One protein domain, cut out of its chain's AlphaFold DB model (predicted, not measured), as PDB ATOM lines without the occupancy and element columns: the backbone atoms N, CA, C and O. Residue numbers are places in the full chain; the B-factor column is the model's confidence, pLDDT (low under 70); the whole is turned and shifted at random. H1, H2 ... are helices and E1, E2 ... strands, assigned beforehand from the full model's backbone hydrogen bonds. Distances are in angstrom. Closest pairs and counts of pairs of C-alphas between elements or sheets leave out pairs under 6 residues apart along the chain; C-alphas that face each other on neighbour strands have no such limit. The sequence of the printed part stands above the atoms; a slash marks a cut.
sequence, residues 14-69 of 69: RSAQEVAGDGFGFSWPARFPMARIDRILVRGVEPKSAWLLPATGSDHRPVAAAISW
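What this domain is: This is residues 14 to 69 of the 69 residues of the protein "Vancomycin resistance protein VanJ" of Streptomyces qinglanensis (UniProt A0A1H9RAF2). Little of this rod is regular structure: a two-strand hairpin, E1 and E2, runs along it, with the one-turn helix H1 packed on E1. Residues 21 to 45 loop out toward one end and fold back before E1. The printed part has 56 residues, 18 of them in named elements in the order H1, E1, E2; the class is mixed, the pair antiparallel. It is compact, radius of gyration of the C-alphas 11.4 A, spanning 35 by 17 by 15 A.

Where its parts are: Find C-alpha 16 at (-7.814, -44.760, -41.851), where H1, residues 16 to 20, begins. E1, residues 46 to 52, covers 18.3 A. E2, residues 63 to 68, covers 17.2 A and ends at C-alpha 68, (3.050, -45.669, -37.396).

How they stand to each other: In the hairpin, look for N 48 and O 66, 2.8 A apart. The closest C-alphas of H1 and E1 are Ala 20 and Ser 49, 4.7 A. H1's O i to N i+4 pair is within hydrogen-bond range. Residues 14 to 15 pair antiparallel with 41 to 42.

The domain as a whole: The farthest C-alphas, Pro 33 and Trp 69, are 36.4 A apart. The link H1 to E1 is long. The printed part has no cut, and no printed residue is under 70 in pLDDT.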
ATOM      1  N   ARG A  14      -8.349 -52.013 -42.304       94.94
ATOM      2  CA  ARG A  14      -9.051 -50.969 -41.547       94.94
ATOM      3  C   ARG A  14      -9.028 -49.658 -42.318       94.94
ATOM      4  O   ARG A  14      -8.005 -49.313 -42.907       94.94
ATOM      5  N   SER A  15     -10.131 -48.915 -42.300       95.44
ATOM      6  CA  SER A  15     -10.187 -47.583 -42.904       95.44
ATOM      7  C   SER A  15      -9.471 -46.557 -42.027       95.44
ATOM      8  O   SER A  15      -9.832 -46.383 -40.866       95.44
ATOM      9  N   ALA A  16      -8.496 -45.830 -42.583       97.75
ATOM     10  CA  ALA A  16      -7.814 -44.760 -41.851       97.75
ATOM     11  C   ALA A  16      -8.783 -43.641 -41.423       97.75
ATOM     12  O   ALA A  16      -8.663 -43.126 -40.317       97.75
ATOM     13  N   GLN A  17      -9.786 -43.322 -42.255       97.06
ATOM     14  CA  GLN A  17     -10.799 -42.309 -41.932       97.06
ATOM     15  C   GLN A  17     -11.744 -42.761 -40.811       97.06
ATOM     16  O   GLN A  17     -12.164 -41.933 -40.015       97.06
ATOM     17  N   GLU A  18     -12.110 -44.046 -40.741       94.75
ATOM     18  CA  GLU A  18     -12.951 -44.541 -39.637       94.75
ATOM     19  C   GLU A  18     -12.175 -44.638 -38.321       94.75
ATOM     20  O   GLU A  18     -12.758 -44.445 -37.260       94.75
ATOM     21  N   VAL A  19     -10.872 -44.927 -38.385       96.94
ATOM     22  CA  VAL A  19     -10.028 -45.092 -37.194       96.94
ATOM     23  C   VAL A  19      -9.550 -43.751 -36.628       96.94
ATOM     24  O   VAL A  19      -9.575 -43.575 -35.415       96.94
ATOM     25  N   ALA A  20      -9.091 -42.826 -37.476       97.94
ATOM     26  CA  ALA A  20      -8.417 -41.594 -37.046       97.94
ATOM     27  C   ALA A  20      -8.726 -40.379 -37.949       97.94
ATOM     28  O   ALA A  20      -7.893 -39.488 -38.108       97.94
ATOM     29  N   GLY A  21      -9.886 -40.359 -38.607       97.44
ATOM     30  CA  GLY A  21     -10.252 -39.294 -39.540       97.44
ATOM     31  C   GLY A  21     -10.753 -38.014 -38.877       97.44
ATOM     32  O   GLY A  21     -11.547 -38.067 -37.942       97.44
ATOM     33  N   ASP A  22     -10.350 -36.868 -39.430       94.06
ATOM     34  CA  ASP A  22     -10.944 -35.562 -39.145       94.06
ATOM     35  C   ASP A  22     -12.062 -35.234 -40.154       94.06
ATOM     36  O   ASP A  22     -11.935 -35.452 -41.367       94.06
ATOM     37  N   GLY A  23     -13.181 -34.726 -39.640       92.56
ATOM     38  CA  GLY A  23     -14.379 -34.392 -40.406       92.56
ATOM     39  C   GLY A  23     -15.003 -35.556 -41.194       92.56
ATOM     40  O   GLY A  23     -14.755 -36.742 -40.970       92.56
ATOM     41  N   PHE A  24     -15.853 -35.206 -42.162       93.44
ATOM     42  CA  PHE A  24     -16.611 -36.186 -42.954       93.44
ATOM     43  C   PHE A  24     -15.791 -36.881 -44.053       93.44
ATOM     44  O   PHE A  24     -16.222 -37.904 -44.587       93.44
ATOM     45  N   GLY A  25     -14.628 -36.337 -44.420       95.12
ATOM     46  CA  GLY A  25     -13.768 -36.888 -45.471       95.12
ATOM     47  C   GLY A  25     -14.321 -36.768 -46.897       95.12
ATOM     48  O   GLY A  25     -13.837 -37.473 -47.770       95.12
ATOM     49  N   PHE A  26     -15.316 -35.913 -47.160       96.56
ATOM     50  CA  PHE A  26     -15.917 -35.749 -48.491       96.56
ATOM     51  C   PHE A  26     -14.890 -35.392 -49.575       96.56
ATOM     52  O   PHE A  26     -14.465 -34.244 -49.710       96.56
ATOM     53  N   SER A  27     -14.488 -36.406 -50.334       97.19
ATOM     54  CA  SER A  27     -13.411 -36.324 -51.307       97.19
ATOM     55  C   SER A  27     -13.912 -36.001 -52.709       97.19
ATOM     56  O   SER A  27     -13.120 -35.542 -53.523       97.19
ATOM     57  N   TRP A  28     -15.206 -36.189 -52.994       97.62
ATOM     58  CA  TRP A  28     -15.760 -35.977 -54.328       97.62
ATOM     59  C   TRP A  28     -17.259 -35.648 -54.327       97.62
ATOM     60  O   TRP A  28     -18.008 -36.279 -53.588       97.62
ATOM     61  N   PRO A  29     -17.732 -34.774 -55.227       97.44
ATOM     62  CA  PRO A  29     -16.933 -33.775 -55.923       97.44
ATOM     63  C   PRO A  29     -16.311 -32.785 -54.924       97.44
ATOM     64  O   PRO A  29     -16.770 -32.640 -53.794       97.44
ATOM     65  N   ALA A  30     -15.272 -32.060 -55.341       95.44
ATOM     66  CA  ALA A  30     -14.603 -31.041 -54.525       95.44
ATOM     67  C   ALA A  30     -15.518 -29.848 -54.165       95.44
ATOM     68  O   ALA A  30     -15.147 -29.007 -53.346       95.44
ATOM     69  N   ARG A  31     -16.712 -29.778 -54.771       91.94
ATOM     70  CA  ARG A  31     -17.775 -28.797 -54.519       91.94
ATOM     71  C   ARG A  31     -19.096 -29.503 -54.212       91.94
ATOM     72  O   ARG A  31     -19.301 -30.622 -54.650       91.94
ATOM     73  N   PHE A  32     -20.008 -28.838 -53.508       92.31
ATOM     74  CA  PHE A  32     -21.317 -29.400 -53.149       92.31
ATOM     75  C   PHE A  32     -22.190 -29.744 -54.376       92.31
ATOM     76  O   PHE A  32     -22.196 -28.957 -55.330       92.31
ATOM     77  N   PRO A  33     -22.964 -30.857 -54.351       91.75
ATOM     78  CA  PRO A  33     -23.119 -31.855 -53.274       91.75
ATOM     79  C   PRO A  33     -21.976 -32.873 -53.221       91.75
ATOM     80  O   PRO A  33     -21.539 -33.337 -54.263       91.75
ATOM     81  N   MET A  34     -21.512 -33.234 -52.018       95.94
ATOM     82  CA  MET A  34     -20.296 -34.042 -51.835       95.94
ATOM     83  C   MET A  34     -20.579 -35.409 -51.199       95.94
ATOM     84  O   MET A  34     -21.499 -35.572 -50.399       95.94
ATOM     85  N   ALA A  35     -19.722 -36.368 -51.517       96.25
ATOM     86  CA  ALA A  35     -19.683 -37.730 -51.024       96.25
ATOM     87  C   ALA A  35     -18.237 -38.138 -50.688       96.25
ATOM     88  O   ALA A  35     -17.250 -37.511 -51.075       96.25
ATOM     89  N   ARG A  36     -18.104 -39.222 -49.922       94.94
ATOM     90  CA  ARG A  36     -16.815 -39.814 -49.556       94.94
ATOM     91  C   ARG A  36     -16.630 -41.096 -50.358       94.94
ATOM     92  O   ARG A  36     -17.123 -42.141 -49.921       94.94
ATOM     93  N   ILE A  37     -15.894 -41.055 -51.466       94.94
ATOM     94  CA  ILE A  37     -15.668 -42.242 -52.319       94.94
ATOM     95  C   ILE A  37     -14.219 -42.729 -52.318       94.94
ATOM     96  O   ILE A  37     -13.986 -43.920 -52.493       94.94
ATOM     97  N   ASP A  38     -13.263 -41.867 -51.974       96.44
ATOM     98  CA  ASP A  38     -11.861 -42.263 -51.836       96.44
ATOM     99  C   ASP A  38     -11.594 -42.855 -50.443       96.44
ATOM    100  O   ASP A  38     -12.252 -42.510 -49.450       96.44
ATOM    101  N   ARG A  39     -10.665 -43.814 -50.357       94.25
ATOM    102  CA  ARG A  39     -10.369 -44.571 -49.129       94.25
ATOM    103  C   ARG A  39      -8.880 -44.883 -49.022       94.25
ATOM    104  O   ARG A  39      -8.279 -45.358 -49.976       94.25
ATOM    105  N   ILE A  40      -8.328 -44.722 -47.819       97.12
ATOM    106  CA  ILE A  40      -7.048 -45.319 -47.420       97.12
ATOM    107  C   ILE A  40      -7.362 -46.500 -46.502       97.12
ATOM    108  O   ILE A  40      -7.972 -46.322 -45.443       97.12
ATOM    109  N   LEU A  41      -6.971 -47.703 -46.923       96.50
ATOM    110  CA  LEU A  41      -7.164 -48.946 -46.180       96.50
ATOM    111  C   LEU A  41      -5.803 -49.495 -45.743       96.50
ATOM    112  O   LEU A  41      -4.890 -49.594 -46.558       96.50
ATOM    113  N   VAL A  42      -5.667 -49.862 -44.468       97.19
ATOM    114  CA  VAL A  42      -4.385 -50.280 -43.882       97.19
ATOM    115  C   VAL A  42      -4.448 -51.650 -43.207       97.19
ATOM    116  O   VAL A  42      -5.493 -52.074 -42.709       97.19
ATOM    117  N   ARG A  43      -3.293 -52.320 -43.125       96.75
ATOM    118  CA  ARG A  43      -3.041 -53.502 -42.287       96.75
ATOM    119  C   ARG A  43      -1.609 -53.457 -41.768       96.75
ATOM    120  O   ARG A  43      -0.716 -53.078 -42.513       96.75
ATOM    121  N   GLY A  44      -1.401 -53.876 -40.520       96.94
ATOM    122  CA  GLY A  44      -0.061 -53.961 -39.921       96.94
ATOM    123  C   GLY A  44       0.544 -52.614 -39.518       96.94
ATOM    124  O   GLY A  44       1.684 -52.588 -39.084       96.94
ATOM    125  N   VAL A  45      -0.221 -51.526 -39.644       97.94
ATOM    126  CA  VAL A  45       0.126 -50.179 -39.175       97.94
ATOM    127  C   VAL A  45      -1.046 -49.565 -38.424       97.94
ATOM    128  O   VAL A  45      -2.208 -49.973 -38.593       97.94
ATOM    129  N   GLU A  46      -0.738 -48.570 -37.604       97.94
ATOM    130  CA  GLU A  46      -1.700 -47.778 -36.854       97.94
ATOM    131  C   GLU A  46      -1.915 -46.413 -37.532       97.94
ATOM    132  O   GLU A  46      -0.972 -45.623 -37.623       97.94
ATOM    133  N   PRO A  47      -3.135 -46.103 -38.014       98.31
ATOM    134  CA  PRO A  47      -3.495 -44.746 -38.415       98.31
ATOM    135  C   PRO A  47      -3.432 -43.792 -37.219       98.31
ATOM    136  O   PRO A  47      -4.061 -44.051 -36.197       98.31
ATOM    137  N   LYS A  48      -2.709 -42.681 -37.357       98.50
ATOM    138  CA  LYS A  48      -2.620 -41.618 -36.341       98.50
ATOM    139  C   LYS A  48      -3.500 -40.419 -36.664       98.50
ATOM    140  O   LYS A  48      -4.006 -39.774 -35.755       98.50
ATOM    141  N   SER A  49      -3.700 -40.145 -37.948       98.38
ATOM    142  CA  SER A  49      -4.651 -39.146 -38.433       98.38
ATOM    143  C   SER A  49      -5.015 -39.425 -39.890       98.38
ATOM    144  O   SER A  49      -4.233 -40.039 -40.618       98.38
ATOM    145  N   ALA A  50      -6.186 -38.966 -40.326       98.50
ATOM    146  CA  ALA A  50      -6.589 -38.920 -41.727       98.50
ATOM    147  C   ALA A  50      -7.357 -37.623 -42.026       98.50
ATOM    148  O   ALA A  50      -8.144 -37.160 -41.203       98.50
ATOM    149  N   TRP A  51      -7.094 -37.006 -43.180       98.25
ATOM    150  CA  TRP A  51      -7.645 -35.698 -43.547       98.25
ATOM    151  C   TRP A  51      -7.704 -35.506 -45.067       98.25
ATOM    152  O   TRP A  51      -7.138 -36.281 -45.842       98.25
ATOM    153  N   LEU A  52      -8.386 -34.441 -45.499       97.69
ATOM    154  CA  LEU A  52      -8.386 -33.999 -46.892       97.69
ATOM    155  C   LEU A  52      -7.347 -32.907 -47.112       97.69
ATOM    156  O   LEU A  52      -7.313 -31.910 -46.390       97.69
ATOM    157  N   LEU A  53      -6.575 -33.036 -48.183       97.12
ATOM    158  CA  LEU A  53      -5.739 -31.948 -48.674       97.12
ATOM    159  C   LEU A  53      -6.596 -30.890 -49.401       97.12
ATOM    160  O   LEU A  53      -7.772 -31.137 -49.716       97.12
ATOM    161  N   PRO A  54      -6.067 -29.672 -49.623       96.06
ATOM    162  CA  PRO A  54      -6.739 -28.664 -50.438       96.06
ATOM    163  C   PRO A  54      -7.124 -29.196 -51.823       96.06
ATOM    164  O   PRO A  54      -6.488 -30.111 -52.352       96.06
ATOM    165  N   ALA A  55      -8.180 -28.624 -52.404       95.81
ATOM    166  CA  ALA A  55      -8.579 -28.955 -53.765       95.81
ATOM    167  C   ALA A  55      -7.443 -28.642 -54.748       95.81
ATOM    168  O   ALA A  55      -6.705 -27.668 -54.587       95.81
ATOM    169  N   THR A  56      -7.322 -29.489 -55.764       94.44
ATOM    170  CA  THR A  56      -6.412 -29.282 -56.891       94.44
ATOM    171  C   THR A  56      -7.232 -28.858 -58.118       94.44
ATOM    172  O   THR A  56      -8.352 -28.370 -57.975       94.44
ATOM    173  N   GLY A  57      -6.703 -29.051 -59.331       96.56
ATOM    174  CA  GLY A  57      -7.485 -28.934 -60.568       96.56
ATOM    175  C   GLY A  57      -8.417 -30.125 -60.849       96.56
ATOM    176  O   GLY A  57      -9.151 -30.090 -61.832       96.56
ATOM    177  N   SER A  58      -8.379 -31.181 -60.026       97.56
ATOM    178  CA  SER A  58      -9.290 -32.329 -60.122       97.56
ATOM    179  C   SER A  58     -10.658 -32.016 -59.504       97.56
ATOM    180  O   SER A  58     -10.793 -31.158 -58.633       97.56
ATOM    181  N   ASP A  59     -11.681 -32.758 -59.920       97.44
ATOM    182  CA  ASP A  59     -12.975 -32.826 -59.246       97.44
ATOM    183  C   ASP A  59     -12.928 -33.607 -57.920       97.44
ATOM    184  O   ASP A  59     -13.904 -33.569 -57.175       97.44
ATOM    185  N   HIS A  60     -11.806 -34.247 -57.582       98.50
ATOM    186  CA  HIS A  60     -11.542 -34.839 -56.271       98.50
ATOM    187  C   HIS A  60     -10.651 -33.949 -55.390       98.50
ATOM    188  O   HIS A  60      -9.786 -33.203 -55.858       98.50
ATOM    189  N   ARG A  61     -10.799 -34.101 -54.070       98.12
ATOM    190  CA  ARG A  61      -9.815 -33.674 -53.068       98.12
ATOM    191  C   ARG A  61      -8.937 -34.866 -52.672       98.12
ATOM    192  O   ARG A  61      -9.489 -35.910 -52.327       98.12
ATOM    193  N   PRO A  62      -7.599 -34.730 -52.646       98.06
ATOM    194  CA  PRO A  62      -6.738 -35.824 -52.209       98.06
ATOM    195  C   PRO A  62      -6.986 -36.194 -50.738       98.06
ATOM    196  O   PRO A  62      -7.101 -35.311 -49.882       98.06
ATOM    197  N   VAL A  63      -7.023 -37.496 -50.442       98.25
ATOM    198  CA  VAL A  63      -7.081 -38.041 -49.076       98.25
ATOM    199  C   VAL A  63      -5.666 -38.346 -48.579       98.25
ATOM    200  O   VAL A  63      -4.849 -38.884 -49.323       98.25
ATOM    201  N   ALA A  64      -5.369 -38.016 -47.325       98.38
ATOM    202  CA  ALA A  64      -4.072 -38.254 -46.697       98.38
ATOM    203  C   ALA A  64      -4.241 -38.933 -45.333       98.38
ATOM    204  O   ALA A  64      -5.281 -38.796 -44.687       98.38
ATOM    205  N   ALA A  65      -3.214 -39.668 -44.903       98.56
ATOM    206  CA  ALA A  65      -3.151 -40.265 -43.575       98.56
ATOM    207  C   ALA A  65      -1.711 -40.311 -43.052       98.56
ATOM    208  O   ALA A  65      -0.775 -40.551 -43.814       98.56
ATOM    209  N   ALA A  66      -1.550 -40.128 -41.742       98.56
ATOM    210  CA  ALA A  66      -0.313 -40.409 -41.023       98.56
ATOM    211  C   ALA A  66      -0.411 -41.797 -40.379       98.56
ATOM    212  O   ALA A  66      -1.452 -42.147 -39.818       98.56
ATOM    213  N   ILE A  67       0.667 -42.581 -40.449       98.44
ATOM    214  CA  ILE A  67       0.727 -43.952 -39.922       98.44
ATOM    215  C   ILE A  67       1.975 -44.171 -39.060       98.44
ATOM    216  O   ILE A  67       2.996 -43.515 -39.265       98.44
ATOM    217  N   SER A  68       1.901 -45.124 -38.132       98.00
ATOM    218  CA  SER A  68       3.050 -45.669 -37.396       98.00
ATOM    219  C   SER A  68       3.033 -47.202 -37.379       98.00
ATOM    220  O   SER A  68       2.016 -47.813 -37.715       98.00
ATOM    221  N   TRP A  69       4.157 -47.803 -36.984       93.12
ATOM    222  CA  TRP A  69       4.354 -49.252 -36.858       93.12
ATOM    223  C   TRP A  69       4.269 -49.694 -35.402       93.12
ATOM    224  O   TRP A  69       4.739 -48.911 -34.543       93.12
TER     225      TRP A  69